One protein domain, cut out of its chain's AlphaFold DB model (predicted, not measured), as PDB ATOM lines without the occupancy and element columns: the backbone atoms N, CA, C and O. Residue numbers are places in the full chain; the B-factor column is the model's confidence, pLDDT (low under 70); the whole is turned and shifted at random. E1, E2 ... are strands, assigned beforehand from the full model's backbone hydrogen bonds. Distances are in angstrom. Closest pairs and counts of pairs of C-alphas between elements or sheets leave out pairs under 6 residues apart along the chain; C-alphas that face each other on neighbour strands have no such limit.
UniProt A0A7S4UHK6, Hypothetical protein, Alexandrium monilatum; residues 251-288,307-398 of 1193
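This is residues 251 to 288 and 307 to 398 of the 1193 residues of the protein "Hypothetical protein" of Alexandrium monilatum (UniProt A0A7S4UHK6). Two antiparallel sheets make a sandwich that is only partly face to face: a curled sheet of five strands, E1 E8 E3 E6 E5, and a smaller sheet of three, E2 E7 E4, over part of one of its faces. The larger sheet is curled like part of a barrel, E5 bends sharply, and the loops at residues 346 to 349 and 359 to 368 lie at opposite ends of the long axis. The printed part has 130 residues with no named helix and eight named strands, E1 to E8 along the chain, and its class is all strand, though under half of the residues, 58, are in named elements. It is compact, with a radius of gyration of the C-alphas of 14.2 A, and elongated, spanning 47 by 30 by 25 A.

E1 is residues 256 to 259, beginning at C-alpha 256 at (32.501, 35.083, -47.778). E2 is residues 270 to 275, and E3, residues 278 to 285, is 23.5 A long from first to last C-alpha. E4 is residues 317 to 320, beginning at C-alpha 317 at (38.816, 17.144, -41.683). E5, residues 336 to 345, measures 21.2 A and bends by 89 degrees at residue 340. E6, residues 350 to 358, measures 25.7 A, and E7, residues 369 to 375, 19.5 A. E8, residues 382 to 391, measures 25.7 A and ends at C-alpha 391 at (25.199, 30.716, -47.361).

In the larger, strongly twisted sheet, E1 and E5 are the edge strands. E1 and E8 are antiparallel at 168 degrees, with N 258 and O 387 2.8 A apart, within hydrogen-bond range. E8 and E3 are antiparallel at 165 degrees, with N 281 and O 388 at 2.8 A. E3 and E6 are antiparallel at 150 degrees, with C-alphas 281 and 356 facing each other at 4.2 A and N 282 and O 355 at 2.8 A. E5 and E6 form a hairpin, with N 338 and O 354 at 2.8 A and N 350 and O 345 at 2.9 A. In the smaller sheet the inner strand E7 is antiparallel to E2 at 158 degrees, with N 274 and O 370 at 2.8 A, and to E4 at 143 degrees, with N 375 and O 317 at 2.8 A. Between the sheets, E3 and E7 are apart, and E2 and E3 meet only through their link. Residues 333 to 334 pair antiparallel with residues 317 to 318 of E4.

The two C-alphas farthest apart, those of Ala 348 and Asp 365, are 48.1 A apart. Residues 289 to 306 are not printed, and C-alphas 288 and 307 are 12.2 A apart across this cut, in the link from E3 to E4. The link from E4 to E5, residues 321 to 335, is long. The mean pLDDT of the printed part is 87.8, with residue 254, residues 258 to 260, residue 288 and residues 347 to 349 under 70.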
ATOM      1  N   TYR A 251      28.139  30.597 -58.438       77.88
ATOM      2  CA  TYR A 251      27.404  30.397 -57.180       77.88
ATOM      3  C   TYR A 251      28.208  30.744 -55.908       77.88
ATOM      4  O   TYR A 251      27.650  30.699 -54.811       77.88
ATOM      5  N   LEU A 252      29.493  31.093 -56.041       80.00
ATOM      6  CA  LEU A 252      30.364  31.594 -54.967       80.00
ATOM      7  C   LEU A 252      30.580  33.118 -55.044       80.00
ATOM      8  O   LEU A 252      31.159  33.716 -54.132       80.00
ATOM      9  N   ILE A 253      30.120  33.777 -56.114       71.06
ATOM     10  CA  ILE A 253      30.302  35.220 -56.305       71.06
ATOM     11  C   ILE A 253      29.420  35.992 -55.313       71.06
ATOM     12  O   ILE A 253      28.193  35.927 -55.349       71.06
ATOM     13  N   GLY A 254      30.064  36.773 -54.443       58.91
ATOM     14  CA  GLY A 254      29.405  37.560 -53.393       58.91
ATOM     15  C   GLY A 254      29.313  36.870 -52.025       58.91
ATOM     16  O   GLY A 254      28.840  37.494 -51.074       58.91
ATOM     17  N   GLU A 255      29.800  35.634 -51.911       76.88
ATOM     18  CA  GLU A 255      29.912  34.889 -50.651       76.88
ATOM     19  C   GLU A 255      31.170  35.296 -49.845       76.88
ATOM     20  O   GLU A 255      31.913  36.212 -50.221       76.88
ATOM     21  N   THR A 256      31.411  34.668 -48.684       70.25
ATOM     22  CA  THR A 256      32.501  35.083 -47.778       70.25
ATOM     23  C   THR A 256      33.795  34.309 -48.046       70.25
ATOM     24  O   THR A 256      33.959  33.179 -47.598       70.25
ATOM     25  N   LEU A 257      34.724  34.949 -48.762       71.00
ATOM     26  CA  LEU A 257      36.054  34.426 -49.098       71.00
ATOM     27  C   LEU A 257      37.069  34.645 -47.959       71.00
ATOM     28  O   LEU A 257      37.505  35.768 -47.708       71.00
ATOM     29  N   LEU A 258      37.509  33.566 -47.319       66.31
ATOM     30  CA  LEU A 258      38.630  33.539 -46.381       66.31
ATOM     31  C   LEU A 258      39.870  32.996 -47.116       66.31
ATOM     32  O   LEU A 258      39.941  31.810 -47.425       66.31
ATOM     33  N   ARG A 259      40.858  33.841 -47.427       66.81
ATOM     34  CA  ARG A 259      42.087  33.407 -48.113       66.81
ATOM     35  C   ARG A 259      43.210  33.186 -47.100       66.81
ATOM     36  O   ARG A 259      43.514  34.070 -46.305       66.81
ATOM     37  N   GLY A 260      43.820  32.003 -47.123       64.06
ATOM     38  CA  GLY A 260      44.948  31.665 -46.260       64.06
ATOM     39  C   GLY A 260      46.225  32.439 -46.606       64.06
ATOM     40  O   GLY A 260      46.246  33.331 -47.458       64.06
ATOM     41  N   ARG A 261      47.337  32.060 -45.969       72.38
ATOM     42  CA  ARG A 261      48.664  32.342 -46.544       72.38
ATOM     43  C   ARG A 261      48.774  31.616 -47.890       72.38
ATOM     44  O   ARG A 261      48.143  30.575 -48.052       72.38
ATOM     45  N   TRP A 262      49.573  32.142 -48.825       74.75
ATOM     46  CA  TRP A 262      49.776  31.474 -50.119       74.75
ATOM     47  C   TRP A 262      50.292  30.047 -49.932       74.75
ATOM     48  O   TRP A 262      49.710  29.131 -50.490       74.75
ATOM     49  N   PHE A 263      51.315  29.876 -49.094       80.75
ATOM     50  CA  PHE A 263      51.789  28.577 -48.633       80.75
ATOM     51  C   PHE A 263      51.363  28.340 -47.176       80.75
ATOM     52  O   PHE A 263      51.477  29.245 -46.339       80.75
ATOM     53  N   SER A 264      50.880  27.137 -46.865       84.31
ATOM     54  CA  SER A 264      50.412  26.741 -45.532       84.31
ATOM     55  C   SER A 264      50.839  25.314 -45.190       84.31
ATOM     56  O   SER A 264      50.494  24.378 -45.899       84.31
ATOM     57  N   ARG A 265      51.527  25.130 -44.058       87.50
ATOM     58  CA  ARG A 265      51.911  23.809 -43.517       87.50
ATOM     59  C   ARG A 265      50.892  23.205 -42.543       87.50
ATOM     60  O   ARG A 265      51.196  22.236 -41.866       87.50
ATOM     61  N   GLY A 266      49.709  23.805 -42.402       86.62
ATOM     62  CA  GLY A 266      48.675  23.289 -41.494       86.62
ATOM     63  C   GLY A 266      48.989  23.395 -39.990       86.62
ATOM     64  O   GLY A 266      48.236  22.862 -39.187       86.62
ATOM     65  N   GLU A 267      50.045  24.125 -39.601       86.88
ATOM     66  CA  GLU A 267      50.649  24.210 -38.246       86.88
ATOM     67  C   GLU A 267      49.684  24.458 -37.065       86.88
ATOM     68  O   GLU A 267      50.048  24.260 -35.905       86.88
ATOM     69  N   SER A 268      48.467  24.934 -37.330       86.50
ATOM     70  CA  SER A 268      47.407  25.086 -36.334       86.50
ATOM     71  C   SER A 268      46.030  24.910 -36.978       86.50
ATOM     72  O   SER A 268      45.810  25.506 -38.042       86.50
ATOM     73  N   PRO A 269      45.082  24.200 -36.337       89.75
ATOM     74  CA  PRO A 269      43.726  24.064 -36.855       89.75
ATOM     75  C   PRO A 269      43.042  25.428 -36.960       89.75
ATOM     76  O   PRO A 269      43.260  26.330 -36.142       89.75
ATOM     77  N   LEU A 270      42.221  25.595 -37.993       88.56
ATOM     78  CA  LEU A 270      41.510  26.838 -38.253       88.56
ATOM     79  C   LEU A 270      40.167  26.838 -37.513       88.56
ATOM     80  O   LEU A 270      39.267  26.070 -37.840       88.56
ATOM     81  N   LEU A 271      40.050  27.747 -36.545       87.00
ATOM     82  CA  LEU A 271      38.871  27.954 -35.704       87.00
ATOM     83  C   LEU A 271      38.114  29.218 -36.130       87.00
ATOM     84  O   LEU A 271      38.704  30.299 -36.209       87.00
ATOM     85  N   PHE A 272      36.812  29.099 -36.386       90.31
ATOM     86  CA  PHE A 272      35.933  30.238 -36.672       90.31
ATOM     87  C   PHE A 272      34.462  29.920 -36.391       90.31
ATOM     88  O   PHE A 272      34.020  28.780 -36.484       90.31
ATOM     89  N   ARG A 273      33.687  30.966 -36.103       89.19
ATOM     90  CA  ARG A 273      32.265  30.901 -35.777       89.19
ATOM     91  C   ARG A 273      31.420  31.439 -36.935       89.19
ATOM     92  O   ARG A 273      31.588  32.590 -37.347       89.19
ATOM     93  N   VAL A 274      30.501  30.631 -37.461       89.50
ATOM     94  CA  VAL A 274      29.638  30.957 -38.613       89.50
ATOM     95  C   VAL A 274      28.205  31.217 -38.164       89.50
ATOM     96  O   VAL A 274      27.635  30.421 -37.427       89.50
ATOM     97  N   ARG A 275      27.586  32.309 -38.632       87.00
ATOM     98  CA  ARG A 275      26.169  32.593 -38.354       87.00
ATOM     99  C   ARG A 275      25.214  31.967 -39.373       87.00
ATOM    100  O   ARG A 275      25.108  32.475 -40.492       87.00
ATOM    101  N   GLY A 276      24.403  31.010 -38.924       86.62
ATOM    102  CA  GLY A 276      23.355  30.373 -39.727       86.62
ATOM    103  C   GLY A 276      23.850  29.273 -40.672       86.62
ATOM    104  O   GLY A 276      25.045  29.027 -40.794       86.62
ATOM    105  N   GLU A 277      22.894  28.643 -41.359       91.06
ATOM    106  CA  GLU A 277      23.110  27.622 -42.393       91.06
ATOM    107  C   GLU A 277      24.157  28.052 -43.434       91.06
ATOM    108  O   GLU A 277      24.029  29.104 -44.075       91.06
ATOM    109  N   ALA A 278      25.174  27.213 -43.638       93.50
ATOM    110  CA  ALA A 278      26.277  27.484 -44.551       93.50
ATOM    111  C   ALA A 278      26.942  26.202 -45.075       93.50
ATOM    112  O   ALA A 278      26.845  25.124 -44.485       93.50
ATOM    113  N   THR A 279      27.665  26.350 -46.181       95.44
ATOM    114  CA  THR A 279      28.512  25.317 -46.779       95.44
ATOM    115  C   THR A 279      29.911  25.892 -46.955       95.44
ATOM    116  O   THR A 279      30.084  26.977 -47.519       95.44
ATOM    117  N   LEU A 280      30.906  25.177 -46.439       95.62
ATOM    118  CA  LEU A 280      32.313  25.531 -46.529       95.62
ATOM    119  C   LEU A 280      32.919  24.845 -47.754       95.62
ATOM    120  O   LEU A 280      32.947  23.621 -47.836       95.62
ATOM    121  N   TYR A 281      33.428  25.638 -48.684       95.81
ATOM    122  CA  TYR A 281      34.221  25.189 -49.820       95.81
ATOM    123  C   TYR A 281      35.689  25.445 -49.503       95.81
ATOM    124  O   TYR A 281      36.027  26.416 -48.823       95.81
ATOM    125  N   ILE A 282      36.557  24.591 -50.020       95.00
ATOM    126  CA  ILE A 282      38.002  24.739 -49.942       95.00
ATOM    127  C   ILE A 282      38.610  24.427 -51.307       95.00
ATOM    128  O   ILE A 282      38.178  23.499 -51.991       95.00
ATOM    129  N   ALA A 283      39.606  25.209 -51.704       93.38
ATOM    130  CA  ALA A 283      40.455  24.920 -52.847       93.38
ATOM    131  C   ALA A 283      41.905  25.212 -52.464       93.38
ATOM    132  O   ALA A 283      42.214  26.276 -51.927       93.38
ATOM    133  N   ALA A 284      42.778  24.253 -52.725       91.38
ATOM    134  CA  ALA A 284      44.217  24.352 -52.553       91.38
ATOM    135  C   ALA A 284      44.865  23.352 -53.513       91.38
ATOM    136  O   ALA A 284      44.205  22.424 -53.984       91.38
ATOM    137  N   GLN A 285      46.154  23.514 -53.771       86.81
ATOM    138  CA  GLN A 285      46.966  22.491 -54.413       86.81
ATOM    139  C   GLN A 285      48.082  22.096 -53.445       86.81
ATOM    140  O   GLN A 285      48.810  22.961 -52.970       86.81
ATOM    141  N   CYS A 286      48.257  20.807 -53.166       83.50
ATOM    142  CA  CYS A 286      49.501  20.338 -52.556       83.50
ATOM    143  C   CYS A 286      50.612  20.278 -53.621       83.50
ATOM    144  O   CYS A 286      50.314  20.022 -54.797       83.50
ATOM    145  N   PRO A 287      51.877  20.557 -53.255       76.50
ATOM    146  CA  PRO A 287      52.997  20.334 -54.159       76.50
ATOM    147  C   PRO A 287      53.025  18.856 -54.566       76.50
ATOM    148  O   PRO A 287      52.617  17.979 -53.803       76.50
ATOM    149  N   ALA A 288      53.484  18.564 -55.783       67.81
ATOM    150  CA  ALA A 288      53.747  17.180 -56.148       67.81
ATOM    151  C   ALA A 288      54.920  16.693 -55.290       67.81
ATOM    152  O   ALA A 288      55.986  17.294 -55.335       67.81
ATOM    153  N   VAL A 307      42.679  18.111 -63.292       76.25
ATOM    154  CA  VAL A 307      43.157  18.719 -62.053       76.25
ATOM    155  C   VAL A 307      43.469  17.589 -61.068       76.25
ATOM    156  O   VAL A 307      42.560  16.790 -60.797       76.25
ATOM    157  N   PRO A 308      44.696  17.498 -60.520       79.31
ATOM    158  CA  PRO A 308      45.047  16.430 -59.595       79.31
ATOM    159  C   PRO A 308      44.120  16.456 -58.376       79.31
ATOM    160  O   PRO A 308      43.745  17.519 -57.878       79.31
ATOM    161  N   ASN A 309      43.723  15.275 -57.909       85.50
ATOM    162  CA  ASN A 309      43.020  15.154 -56.639       85.50
ATOM    163  C   ASN A 309      44.000  15.389 -55.485       85.50
ATOM    164  O   ASN A 309      45.144  14.943 -55.542       85.50
ATOM    165  N   TRP A 310      43.510  16.008 -54.413       88.56
ATOM    166  CA  TRP A 310      44.122  15.910 -53.090       88.56
ATOM    167  C   TRP A 310      44.235  14.420 -52.708       88.56
ATOM    168  O   TRP A 310      43.219  13.718 -52.824       88.56
ATOM    169  N   PRO A 311      45.404  13.917 -52.264       89.50
ATOM    170  CA  PRO A 311      45.484  12.615 -51.610       89.50
ATOM    171  C   PRO A 311      44.495  12.521 -50.441       89.50
ATOM    172  O   PRO A 311      44.269  13.493 -49.718       89.50
ATOM    173  N   ALA A 312      43.853  11.362 -50.279       89.56
ATOM    174  CA  ALA A 312      42.764  11.186 -49.313       89.56
ATOM    175  C   ALA A 312      43.231  11.289 -47.848       89.56
ATOM    176  O   ALA A 312      42.433  11.593 -46.968       89.56
ATOM    177  N   ASP A 313      44.520  11.054 -47.617       92.00
ATOM    178  CA  ASP A 313      45.257  11.189 -46.363       92.00
ATOM    179  C   ASP A 313      45.693  12.632 -46.051       92.00
ATOM    180  O   ASP A 313      45.898  12.960 -44.886       92.00
ATOM    181  N   GLU A 314      45.789  13.512 -47.054       91.94
ATOM    182  CA  GLU A 314      46.089  14.945 -46.865       91.94
ATOM    183  C   GLU A 314      44.840  15.838 -46.819       91.94
ATOM    184  O   GLU A 314      44.914  17.017 -46.449       91.94
ATOM    185  N   LEU A 315      43.686  15.291 -47.209       94.69
ATOM    186  CA  LEU A 315      42.412  15.996 -47.239       94.69
ATOM    187  C   LEU A 315      42.027  16.454 -45.816       94.69
ATOM    188  O   LEU A 315      41.920  15.617 -44.920       94.69
ATOM    189  N   PRO A 316      41.773  17.755 -45.575       95.50
ATOM    190  CA  PRO A 316      41.459  18.245 -44.237       95.50
ATOM    191  C   PRO A 316      40.148  17.671 -43.698       95.50
ATOM    192  O   PRO A 316      39.230  17.349 -44.454       95.50
ATOM    193  N   THR A 317      40.031  17.609 -42.372       97.06
ATOM    194  CA  THR A 317      38.816  17.144 -41.683       97.06
ATOM    195  C   THR A 317      38.223  18.244 -40.819       97.06
ATOM    196  O   THR A 317      38.948  19.056 -40.254       97.06
ATOM    197  N   VAL A 318      36.904  18.253 -40.664       97.44
ATOM    198  CA  VAL A 318      36.204  19.163 -39.752       97.44
ATOM    199  C   VAL A 318      35.820  18.395 -38.491       97.44
ATOM    200  O   VAL A 318      34.972  17.509 -38.556       97.44
ATOM    201  N   SER A 319      36.444  18.689 -37.353       97.12
ATOM    202  CA  SER A 319      36.161  18.012 -36.074       97.12
ATOM    203  C   SER A 319      34.917  18.565 -35.374       97.12
ATOM    204  O   SER A 319      34.159  17.806 -34.771       97.12
ATOM    205  N   GLU A 320      34.648  19.865 -35.512       96.12
ATOM    206  CA  GLU A 320      33.498  20.545 -34.901       96.12
ATOM    207  C   GLU A 320      32.724  21.374 -35.936       96.12
ATOM    208  O   GLU A 320      33.307  21.921 -36.871       96.12
ATOM    209  N   GLY A 321      31.398  21.471 -35.784       94.44
ATOM    210  CA  GLY A 321      30.557  22.360 -36.600       94.44
ATOM    211  C   GLY A 321      30.106  21.838 -37.969       94.44
ATOM    212  O   GLY A 321      29.599  22.618 -38.775       94.44
ATOM    213  N   PHE A 322      30.246  20.541 -38.263       97.25
ATOM    214  CA  PHE A 322      29.811  19.929 -39.529       97.25
ATOM    215  C   PHE A 322      28.448  19.218 -39.430       97.25
ATOM    216  O   PHE A 322      28.032  18.755 -38.368       97.25
ATOM    217  N   HIS A 323      27.734  19.097 -40.553       96.81
ATOM    218  CA  HIS A 323      26.447  18.399 -40.598       96.81
ATOM    219  C   HIS A 323      26.624  16.869 -40.566       96.81
ATOM    220  O   HIS A 323      27.400  16.315 -41.337       96.81
ATOM    221  N   HIS A 324      25.830  16.154 -39.758       95.88
ATOM    222  CA  HIS A 324      25.988  14.710 -39.501       95.88
ATOM    223  C   HIS A 324      26.070  13.817 -40.761       95.88
ATOM    224  O   HIS A 324      26.873  12.893 -40.792       95.88
ATOM    225  N   ALA A 325      25.317  14.111 -41.830       95.19
ATOM    226  CA  ALA A 325      25.379  13.387 -43.119       95.19
ATOM    227  C   ALA A 325      26.702  13.570 -43.917       95.19
ATOM    228  O   ALA A 325      26.875  13.009 -45.006       95.19
ATOM    229  N   TRP A 326      27.624  14.378 -43.391       96.19
ATOM    230  CA  TRP A 326      28.997  14.557 -43.867       96.19
ATOM    231  C   TRP A 326      30.039  13.943 -42.919       96.19
ATOM    232  O   TRP A 326      31.230  14.049 -43.193       96.19
ATOM    233  N   ARG A 327      29.607  13.250 -41.852       97.44
ATOM    234  CA  ARG A 327      30.487  12.379 -41.065       97.44
ATOM    235  C   ARG A 327      30.983  11.235 -41.949       97.44
ATOM    236  O   ARG A 327      30.160  10.557 -42.566       97.44
ATOM    237  N   GLY A 328      32.292  11.030 -42.009       95.31
ATOM    238  CA  GLY A 328      32.894   9.889 -42.700       95.31
ATOM    239  C   GLY A 328      33.493   8.851 -41.742       95.31
ATOM    240  O   GLY A 328      33.239   8.920 -40.533       95.31
ATOM    241  N   PRO A 329      34.251   7.861 -42.255       95.00
ATOM    242  CA  PRO A 329      34.826   6.779 -41.455       95.00
ATOM    243  C   PRO A 329      35.770   7.252 -40.343       95.00
ATOM    244  O   PRO A 329      35.881   6.573 -39.327       95.00
ATOM    245  N   SER A 330      36.398   8.424 -40.496       93.69
ATOM    246  CA  SER A 330      37.215   9.061 -39.447       93.69
ATOM    247  C   SER A 330      36.424   9.464 -38.194       93.69
ATOM    248  O   SER A 330      37.010   9.825 -37.177       93.69
ATOM    249  N   GLY A 331      35.090   9.477 -38.269       96.00
ATOM    250  CA  GLY A 331      34.220  10.067 -37.255       96.00
ATOM    251  C   GLY A 331      34.127  11.595 -37.340       96.00
ATOM    252  O   GLY A 331      33.199  12.153 -36.754       96.00
ATOM    253  N   ASN A 332      34.995  12.257 -38.106       97.44
ATOM    254  CA  ASN A 332      34.958  13.693 -38.380       97.44
ATOM    255  C   ASN A 332      34.126  14.002 -39.635       97.44
ATOM    256  O   ASN A 332      33.670  13.109 -40.357       97.44
ATOM    257  N   GLY A 333      33.913  15.290 -39.892       96.81
ATOM    258  CA  GLY A 333      33.350  15.797 -41.132       96.81
ATOM    259  C   GLY A 333      34.373  15.730 -42.261       96.81
ATOM    260  O   GLY A 333      35.404  16.397 -42.204       96.81
ATOM    261  N   GLU A 334      34.076  14.958 -43.301       96.62
ATOM    262  CA  GLU A 334      34.968  14.772 -44.449       96.62
ATOM    263  C   GLU A 334      34.499  15.604 -45.647       96.62
ATOM    264  O   GLU A 334      33.323  15.592 -46.031       96.62
ATOM    265  N   PHE A 335      35.430  16.346 -46.249       96.62
ATOM    266  CA  PHE A 335      35.174  17.111 -47.465       96.62
ATOM    267  C   PHE A 335      34.946  16.178 -48.669       96.62
ATOM    268  O   PHE A 335      35.484  15.077 -48.742       96.62
ATOM    269  N   ARG A 336      34.166  16.618 -49.665       95.94
ATOM    270  CA  ARG A 336      33.936  15.872 -50.919       95.94
ATOM    271  C   ARG A 336      34.233  16.756 -52.131       95.94
ATOM    272  O   ARG A 336      33.921  17.948 -52.104       95.94
ATOM    273  N   ARG A 337      34.830  16.184 -53.186       94.69
ATOM    274  CA  ARG A 337      35.193  16.906 -54.422       94.69
ATOM    275  C   ARG A 337      33.951  17.509 -55.085       94.69
ATOM    276  O   ARG A 337      32.923  16.844 -55.216       94.69
ATOM    277  N   VAL A 338      34.049  18.755 -55.536       93.62
ATOM    278  CA  VAL A 338      32.992  19.448 -56.283       93.62
ATOM    279  C   VAL A 338      33.199  19.200 -57.779       93.62
ATOM    280  O   VAL A 338      33.788  20.009 -58.492       93.62
ATOM    281  N   ASN A 339      32.757  18.030 -58.245       88.38
ATOM    282  CA  ASN A 339      32.957  17.570 -59.625       88.38
ATOM    283  C   ASN A 339      32.544  18.623 -60.671       88.38
ATOM    284  O   ASN A 339      31.472  19.215 -60.573       88.38
ATOM    285  N   GLY A 340      33.395  18.825 -61.682       83.75
ATOM    286  CA  GLY A 340      33.189  19.803 -62.758       83.75
ATOM    287  C   GLY A 340      33.627  21.238 -62.433       83.75
ATOM    288  O   GLY A 340      33.637  22.076 -63.340       83.75
ATOM    289  N   PHE A 341      34.026  21.530 -61.188       87.44
ATOM    290  CA  PHE A 341      34.383  22.875 -60.733       87.44
ATOM    291  C   PHE A 341      35.785  22.959 -60.115       87.44
ATOM    292  O   PHE A 341      36.259  22.063 -59.418       87.44
ATOM    293  N   SER A 342      36.418  24.094 -60.375       88.56
ATOM    294  CA  SER A 342      37.788  24.450 -60.025       88.56
ATOM    295  C   SER A 342      37.858  25.962 -59.784       88.56
ATOM    296  O   SER A 342      36.899  26.681 -60.078       88.56
ATOM    297  N   ILE A 343      38.965  26.450 -59.222       87.94
ATOM    298  CA  ILE A 343      39.233  27.890 -59.072       87.94
ATOM    299  C   ILE A 343      40.575  28.199 -59.734       87.94
ATOM    300  O   ILE A 343      41.551  27.490 -59.486       87.94
ATOM    301  N   TRP A 344      40.623  29.248 -60.556       82.56
ATOM    302  CA  TRP A 344      41.818  29.629 -61.314       82.56
ATOM    303  C   TRP A 344      42.527  30.823 -60.684       82.56
ATOM    304  O   TRP A 344      41.893  31.836 -60.373       82.56
ATOM    305  N   VAL A 345      43.850  30.728 -60.535       82.44
ATOM    306  CA  VAL A 345      44.675  31.785 -59.935       82.44
ATOM    307  C   VAL A 345      45.908  32.123 -60.792       82.44
ATOM    308  O   VAL A 345      46.555  31.268 -61.395       82.44
ATOM    309  N   ASP A 346      46.187  33.420 -60.856       74.81
ATOM    310  CA  ASP A 346      47.268  34.118 -61.563       74.81
ATOM    311  C   ASP A 346      48.655  33.852 -60.926       74.81
ATOM    312  O   ASP A 346      48.748  33.692 -59.713       74.81
ATOM    313  N   LYS A 347      49.796  33.813 -61.629       53.12
ATOM    314  CA  LYS A 347      50.061  33.956 -63.079       53.12
ATOM    315  C   LYS A 347      50.315  32.632 -63.807       53.12
ATOM    316  O   LYS A 347      50.373  32.608 -65.029       53.12
ATOM    317  N   ALA A 348      50.481  31.531 -63.078       59.03
ATOM    318  CA  ALA A 348      50.887  30.237 -63.636       59.03
ATOM    319  C   ALA A 348      49.723  29.426 -64.249       59.03
ATOM    320  O   ALA A 348      49.857  28.219 -64.431       59.03
ATOM    321  N   HIS A 349      48.573  30.059 -64.519       65.88
ATOM    322  CA  HIS A 349      47.307  29.386 -64.851       65.88
ATOM    323  C   HIS A 349      46.991  28.253 -63.854       65.88
ATOM    324  O   HIS A 349      46.804  27.094 -64.222       65.88
ATOM    325  N   PHE A 350      46.992  28.600 -62.567       76.50
ATOM    326  CA  PHE A 350      46.941  27.650 -61.463       76.50
ATOM    327  C   PHE A 350      45.494  27.203 -61.214       76.50
ATOM    328  O   PHE A 350      44.741  27.872 -60.504       76.50
ATOM    329  N   GLU A 351      45.089  26.099 -61.848       83.81
ATOM    330  CA  GLU A 351      43.791  25.458 -61.615       83.81
ATOM    331  C   GLU A 351      43.841  24.614 -60.334       83.81
ATOM    332  O   GLU A 351      44.588  23.635 -60.254       83.81
ATOM    333  N   MET A 352      43.041  24.991 -59.333       89.25
ATOM    334  CA  MET A 352      42.932  24.271 -58.060       89.25
ATOM    335  C   MET A 352      41.653  23.426 -58.000       89.25
ATOM    336  O   MET A 352      40.578  23.919 -58.369       89.25
ATOM    337  N   PRO A 353      41.723  22.183 -57.488       92.31
ATOM    338  CA  PRO A 353      40.550  21.350 -57.275       92.31
ATOM    339  C   PRO A 353      39.716  21.928 -56.128       92.31
ATOM    340  O   PRO A 353      40.253  22.306 -55.086       92.31
ATOM    341  N   MET A 354      38.395  21.975 -56.299       94.12
ATOM    342  CA  MET A 354      37.500  22.416 -55.233       94.12
ATOM    343  C   MET A 354      36.857  21.231 -54.515       94.12
ATOM    344  O   MET A 354      36.382  20.276 -55.134       94.12
ATOM    345  N   TYR A 355      36.788  21.334 -53.194       96.31
ATOM    346  CA  TYR A 355      36.097  20.423 -52.292       96.31
ATOM    347  C   TYR A 355      35.094  21.217 -51.447       96.31
ATOM    348  O   TYR A 355      35.233  22.430 -51.289       96.31
ATOM    349  N   LYS A 356      34.074  20.556 -50.894       96.69
ATOM    350  CA  LYS A 356      33.115  21.188 -49.974       96.69
ATOM    351  C   LYS A 356      32.731  20.292 -48.806       96.69
ATOM    352  O   LYS A 356      32.857  19.073 -48.897       96.69
ATOM    353  N   ILE A 357      32.197  20.907 -47.758       97.38
ATOM    354  CA  ILE A 357      31.504  20.264 -46.644       97.38
ATOM    355  C   ILE A 357      30.342  21.147 -46.172       97.38
ATOM    356  O   ILE A 357      30.441  22.375 -46.142       97.38
ATOM    357  N   VAL A 358      29.217  20.531 -45.815       97.06
ATOM    358  CA  VAL A 358      28.063  21.252 -45.262       97.06
ATOM    359  C   VAL A 358      28.228  21.405 -43.753       97.06
ATOM    360  O   VAL A 358      28.468  20.423 -43.045       97.06
ATOM    361  N   LEU A 359      28.090  22.636 -43.260       96.88
ATOM    362  CA  LEU A 359      28.192  22.944 -41.837       96.88
ATOM    363  C   LEU A 359      26.889  22.598 -41.107       96.88
ATOM    364  O   LEU A 359      25.821  22.519 -41.719       96.88
ATOM    365  N   ALA A 360      26.981  22.371 -39.799       96.12
ATOM    366  CA  ALA A 360      25.833  22.070 -38.956       96.12
ATOM    367  C   ALA A 360      24.764  23.173 -39.042       96.12
ATOM    368  O   ALA A 360      25.049  24.332 -39.352       96.12
ATOM    369  N   THR A 361      23.517  22.817 -38.753       94.38
ATOM    370  CA  THR A 361      22.481  23.814 -38.466       94.38
ATOM    371  C   THR A 361      22.751  24.350 -37.054       94.38
ATOM    372  O   THR A 361      23.015  23.531 -36.170       94.38
ATOM    373  N   PRO A 362      22.738  25.675 -36.806       90.50
ATOM    374  CA  PRO A 362      22.852  26.188 -35.441       90.50
ATOM    375  C   PRO A 362      21.695  25.662 -34.585       90.50
ATOM    376  O   PRO A 362      20.570  25.560 -35.071       90.50
ATOM    377  N   ALA A 363      21.965  25.348 -33.318       88.75
ATOM    378  CA  ALA A 363      20.930  24.918 -32.384       88.75
ATOM    379  C   ALA A 363      19.938  26.061 -32.100       88.75
ATOM    380  O   ALA A 363      20.356  27.208 -31.915       88.75
ATOM    381  N   ASP A 364      18.642  25.740 -32.029       82.06
ATOM    382  CA  ASP A 364      17.565  26.721 -31.827       82.06
ATOM    383  C   ASP A 364      17.686  27.488 -30.492       82.06
ATOM    384  O   ASP A 364      17.312  28.659 -30.419       82.06
ATOM    385  N   ASP A 365      18.283  26.867 -29.468       75.56
ATOM    386  CA  ASP A 365      18.531  27.461 -28.143       75.56
ATOM    387  C   ASP A 365      19.782  28.373 -28.080       75.56
ATOM    388  O   ASP A 365      20.100  28.936 -27.030       75.56
ATOM    389  N   GLY A 366      20.545  28.492 -29.177       78.81
ATOM    390  CA  GLY A 366      21.856  29.153 -29.212       78.81
ATOM    391  C   GLY A 366      21.859  30.633 -29.629       78.81
ATOM    392  O   GLY A 366      20.838  31.262 -29.896       78.81
ATOM    393  N   ASP A 367      23.061  31.198 -29.795       85.88
ATOM    394  CA  ASP A 367      23.285  32.546 -30.358       85.88
ATOM    395  C   ASP A 367      23.033  32.629 -31.890       85.88
ATOM    396  O   ASP A 367      23.203  33.685 -32.521       85.88
ATOM    397  N   GLY A 368      22.581  31.522 -32.489       87.81
ATOM    398  CA  GLY A 368      22.381  31.334 -33.926       87.81
ATOM    399  C   GLY A 368      23.680  31.077 -34.693       87.81
ATOM    400  O   GLY A 368      23.722  31.313 -35.907       87.81
ATOM    401  N   MET A 369      24.738  30.657 -33.998       90.75
ATOM    402  CA  MET A 369      26.063  30.423 -34.560       90.75
ATOM    403  C   MET A 369      26.467  28.942 -34.499       90.75
ATOM    404  O   MET A 369      25.867  28.134 -33.794       90.75
ATOM    405  N   VAL A 370      27.502  28.603 -35.262       93.31
ATOM    406  CA  VAL A 370      28.153  27.291 -35.307       93.31
ATOM    407  C   VAL A 370      29.652  27.526 -35.174       93.31
ATOM    408  O   VAL A 370      30.228  28.224 -36.011       93.31
ATOM    409  N   ASP A 371      30.279  26.975 -34.138       93.88
ATOM    410  CA  ASP A 371      31.741  26.922 -34.043       93.88
ATOM    411  C   ASP A 371      32.267  25.803 -34.944       93.88
ATOM    412  O   ASP A 371      31.760  24.682 -34.914       93.88
ATOM    413  N   VAL A 372      33.247  26.137 -35.784       94.56
ATOM    414  CA  VAL A 372      33.835  25.251 -36.790       94.56
ATOM    415  C   VAL A 372      35.332  25.125 -36.530       94.56
ATOM    416  O   VAL A 372      36.044  26.134 -36.511       94.56
ATOM    417  N   GLN A 373      35.809  23.888 -36.381       95.25
ATOM    418  CA  GLN A 373      37.234  23.559 -36.332       95.25
ATOM    419  C   GLN A 373      37.614  22.750 -37.576       95.25
ATOM    420  O   GLN A 373      37.093  21.656 -37.787       95.25
ATOM    421  N   VAL A 374      38.525  23.290 -38.390       95.75
ATOM    422  CA  VAL A 374      39.123  22.597 -39.542       95.75
ATOM    423  C   VAL A 374      40.548  22.184 -39.187       95.75
ATOM    424  O   VAL A 374      41.405  23.041 -38.951       95.75
ATOM    425  N   ASP A 375      40.793  20.881 -39.168       95.75
ATOM    426  CA  ASP A 375      42.094  20.266 -38.924       95.75
ATOM    427  C   ASP A 375      42.796  19.960 -40.254       95.75
ATOM    428  O   ASP A 375      42.169  19.533 -41.229       95.75
ATOM    429  N   TRP A 376      44.105  20.201 -40.295       94.94
ATOM    430  CA  TRP A 376      44.932  20.121 -41.498       94.94
ATOM    431  C   TRP A 376      45.838  18.887 -41.459       94.94
ATOM    432  O   TRP A 376      46.543  18.694 -40.471       94.94
ATOM    433  N   HIS A 377      45.878  18.116 -42.550       93.94
ATOM    434  CA  HIS A 377      46.661  16.870 -42.656       93.94
ATOM    435  C   HIS A 377      47.751  16.926 -43.742       93.94
ATOM    436  O   HIS A 377      48.196  15.902 -44.248       93.94
ATOM    437  N   PHE A 378      48.178  18.131 -44.134       91.56
ATOM    438  CA  PHE A 378      49.156  18.327 -45.212       91.56
ATOM    439  C   PHE A 378      50.537  17.814 -44.784       91.56
ATOM    440  O   PHE A 378      51.038  18.237 -43.743       91.56
ATOM    441  N   GLN A 379      51.173  16.959 -45.587       90.69
ATOM    442  CA  GLN A 379      52.472  16.376 -45.235       90.69
ATOM    443  C   GLN A 379      53.603  17.351 -45.583       90.69
ATOM    444  O   GLN A 379      54.388  17.729 -44.713       90.69
ATOM    445  N   ASP A 380      53.612  17.850 -46.821       88.44
ATOM    446  CA  ASP A 380      54.602  18.827 -47.303       88.44
ATOM    447  C   ASP A 380      54.079  20.287 -47.255       88.44
ATOM    448  O   ASP A 380      54.829  21.254 -47.427       88.44
ATOM    449  N   GLY A 381      52.789  20.461 -46.946       88.75
ATOM    450  CA  GLY A 381      52.053  21.730 -46.976       88.75
ATOM    451  C   GLY A 381      51.167  21.875 -48.217       88.75
ATOM    452  O   GLY A 381      51.025  20.949 -49.010       88.75
ATOM    453  N   CYS A 382      50.536  23.036 -48.392       88.12
ATOM    454  CA  CYS A 382      49.743  23.350 -49.580       88.12
ATOM    455  C   CYS A 382      49.929  24.795 -50.054       88.12
ATOM    456  O   CYS A 382      50.224  25.700 -49.269       88.12
ATOM    457  N   GLU A 383      49.729  24.993 -51.352       85.88
ATOM    458  CA  GLU A 383      49.704  26.273 -52.044       85.88
ATOM    459  C   GLU A 383      48.274  26.720 -52.383       85.88
ATOM    460  O   GLU A 383      47.353  25.921 -52.572       85.88
ATOM    461  N   GLY A 384      48.094  28.035 -52.499       81.38
ATOM    462  CA  GLY A 384      46.881  28.656 -53.019       81.38
ATOM    463  C   GLY A 384      45.670  28.654 -52.085       81.38
ATOM    464  O   GLY A 384      44.629  29.148 -52.499       81.38
ATOM    465  N   LEU A 385      45.798  28.179 -50.840       88.06
ATOM    466  CA  LEU A 385      44.702  27.905 -49.897       88.06
ATOM    467  C   LEU A 385      43.594  28.985 -49.847       88.06
ATOM    468  O   LEU A 385      43.728  30.036 -49.209       88.06
ATOM    469  N   LEU A 386      42.453  28.678 -50.470       88.56
ATOM    470  CA  LEU A 386      41.200  29.433 -50.415       88.56
ATOM    471  C   LEU A 386      40.143  28.647 -49.639       88.56
ATOM    472  O   LEU A 386      39.919  27.466 -49.892       88.56
ATOM    473  N   LEU A 387      39.425  29.336 -48.757       90.25
ATOM    474  CA  LEU A 387      38.231  28.847 -48.074       90.25
ATOM    475  C   LEU A 387      37.074  29.789 -48.406       90.25
ATOM    476  O   LEU A 387      37.215  31.009 -48.335       90.25
ATOM    477  N   ILE A 388      35.917  29.255 -48.783       90.62
ATOM    478  CA  ILE A 388      34.756  30.064 -49.168       90.62
ATOM    479  C   ILE A 388      33.543  29.571 -48.399       90.62
ATOM    480  O   ILE A 388      33.116  28.430 -48.543       90.62
ATOM    481  N   LEU A 389      32.970  30.451 -47.588       91.19
ATOM    482  CA  LEU A 389      31.740  30.186 -46.861       91.19
ATOM    483  C   LEU A 389      30.558  30.729 -47.661       91.19
ATOM    484  O   LEU A 389      30.317  31.942 -47.682       91.19
ATOM    485  N   ARG A 390      29.847  29.806 -48.316       90.62
ATOM    486  CA  ARG A 390      28.584  30.036 -49.024       90.62
ATOM    487  C   ARG A 390      27.425  29.938 -48.038       90.62
ATOM    488  O   ARG A 390      27.397  29.028 -47.208       90.62
ATOM    489  N   LYS A 391      26.438  30.824 -48.141       87.88
ATOM    490  CA  LYS A 391      25.199  30.716 -47.361       87.88
ATOM    491  C   LYS A 391      24.299  29.568 -47.851       87.88
ATOM    492  O   LYS A 391      24.071  29.426 -49.050       87.88
ATOM    493  N   GLY A 392      23.711  28.826 -46.909       88.62
ATOM    494  CA  GLY A 392      22.833  27.675 -47.154       88.62
ATOM    495  C   GLY A 392      23.564  26.327 -47.126       88.62
ATOM    496  O   GLY A 392      24.781  26.262 -47.308       88.62
ATOM    497  N   GLN A 393      22.818  25.248 -46.881       92.56
ATOM    498  CA  GLN A 393      23.333  23.879 -46.765       92.56
ATOM    499  C   GLN A 393      23.179  23.098 -48.085       92.56
ATOM    500  O   GLN A 393      22.081  22.704 -48.471       92.56
ATOM    501  N   VAL A 394      24.284  22.855 -48.794       92.69
ATOM    502  CA  VAL A 394      24.282  22.327 -50.171       92.69
ATOM    503  C   VAL A 394      24.628  20.831 -50.184       92.69
ATOM    504  O   VAL A 394      25.749  20.437 -50.509       92.69
ATOM    505  N   HIS A 395      23.664  19.988 -49.799       92.31
ATOM    506  CA  HIS A 395      23.859  18.537 -49.623       92.31
ATOM    507  C   HIS A 395      24.012  17.734 -50.924       92.31
ATOM    508  O   HIS A 395      24.732  16.736 -50.934       92.31
ATOM    509  N   CYS A 396      23.326  18.134 -51.996       91.38
ATOM    510  CA  CYS A 396      23.429  17.516 -53.320       91.38
ATOM    511  C   CYS A 396      24.736  17.919 -54.033       91.38
ATOM    512  O   CYS A 396      25.567  18.654 -53.479       91.38
ATOM    513  N   LYS A 397      24.942  17.466 -55.276       90.44
ATOM    514  CA  LYS A 397      26.018  18.034 -56.096       90.44
ATOM    515  C   LYS A 397      25.717  19.500 -56.411       90.44
ATOM    516  O   LYS A 397      24.575  19.948 -56.405       90.44
ATOM    517  N   GLU A 398      26.760  20.235 -56.763       86.50
ATOM    518  CA  GLU A 398      26.645  21.650 -57.118       86.50
ATOM    519  C   GLU A 398      25.877  21.887 -58.427       86.50
ATOM    520  O   GLU A 398      25.165  22.880 -58.551       86.50
TER     521      GLU A 398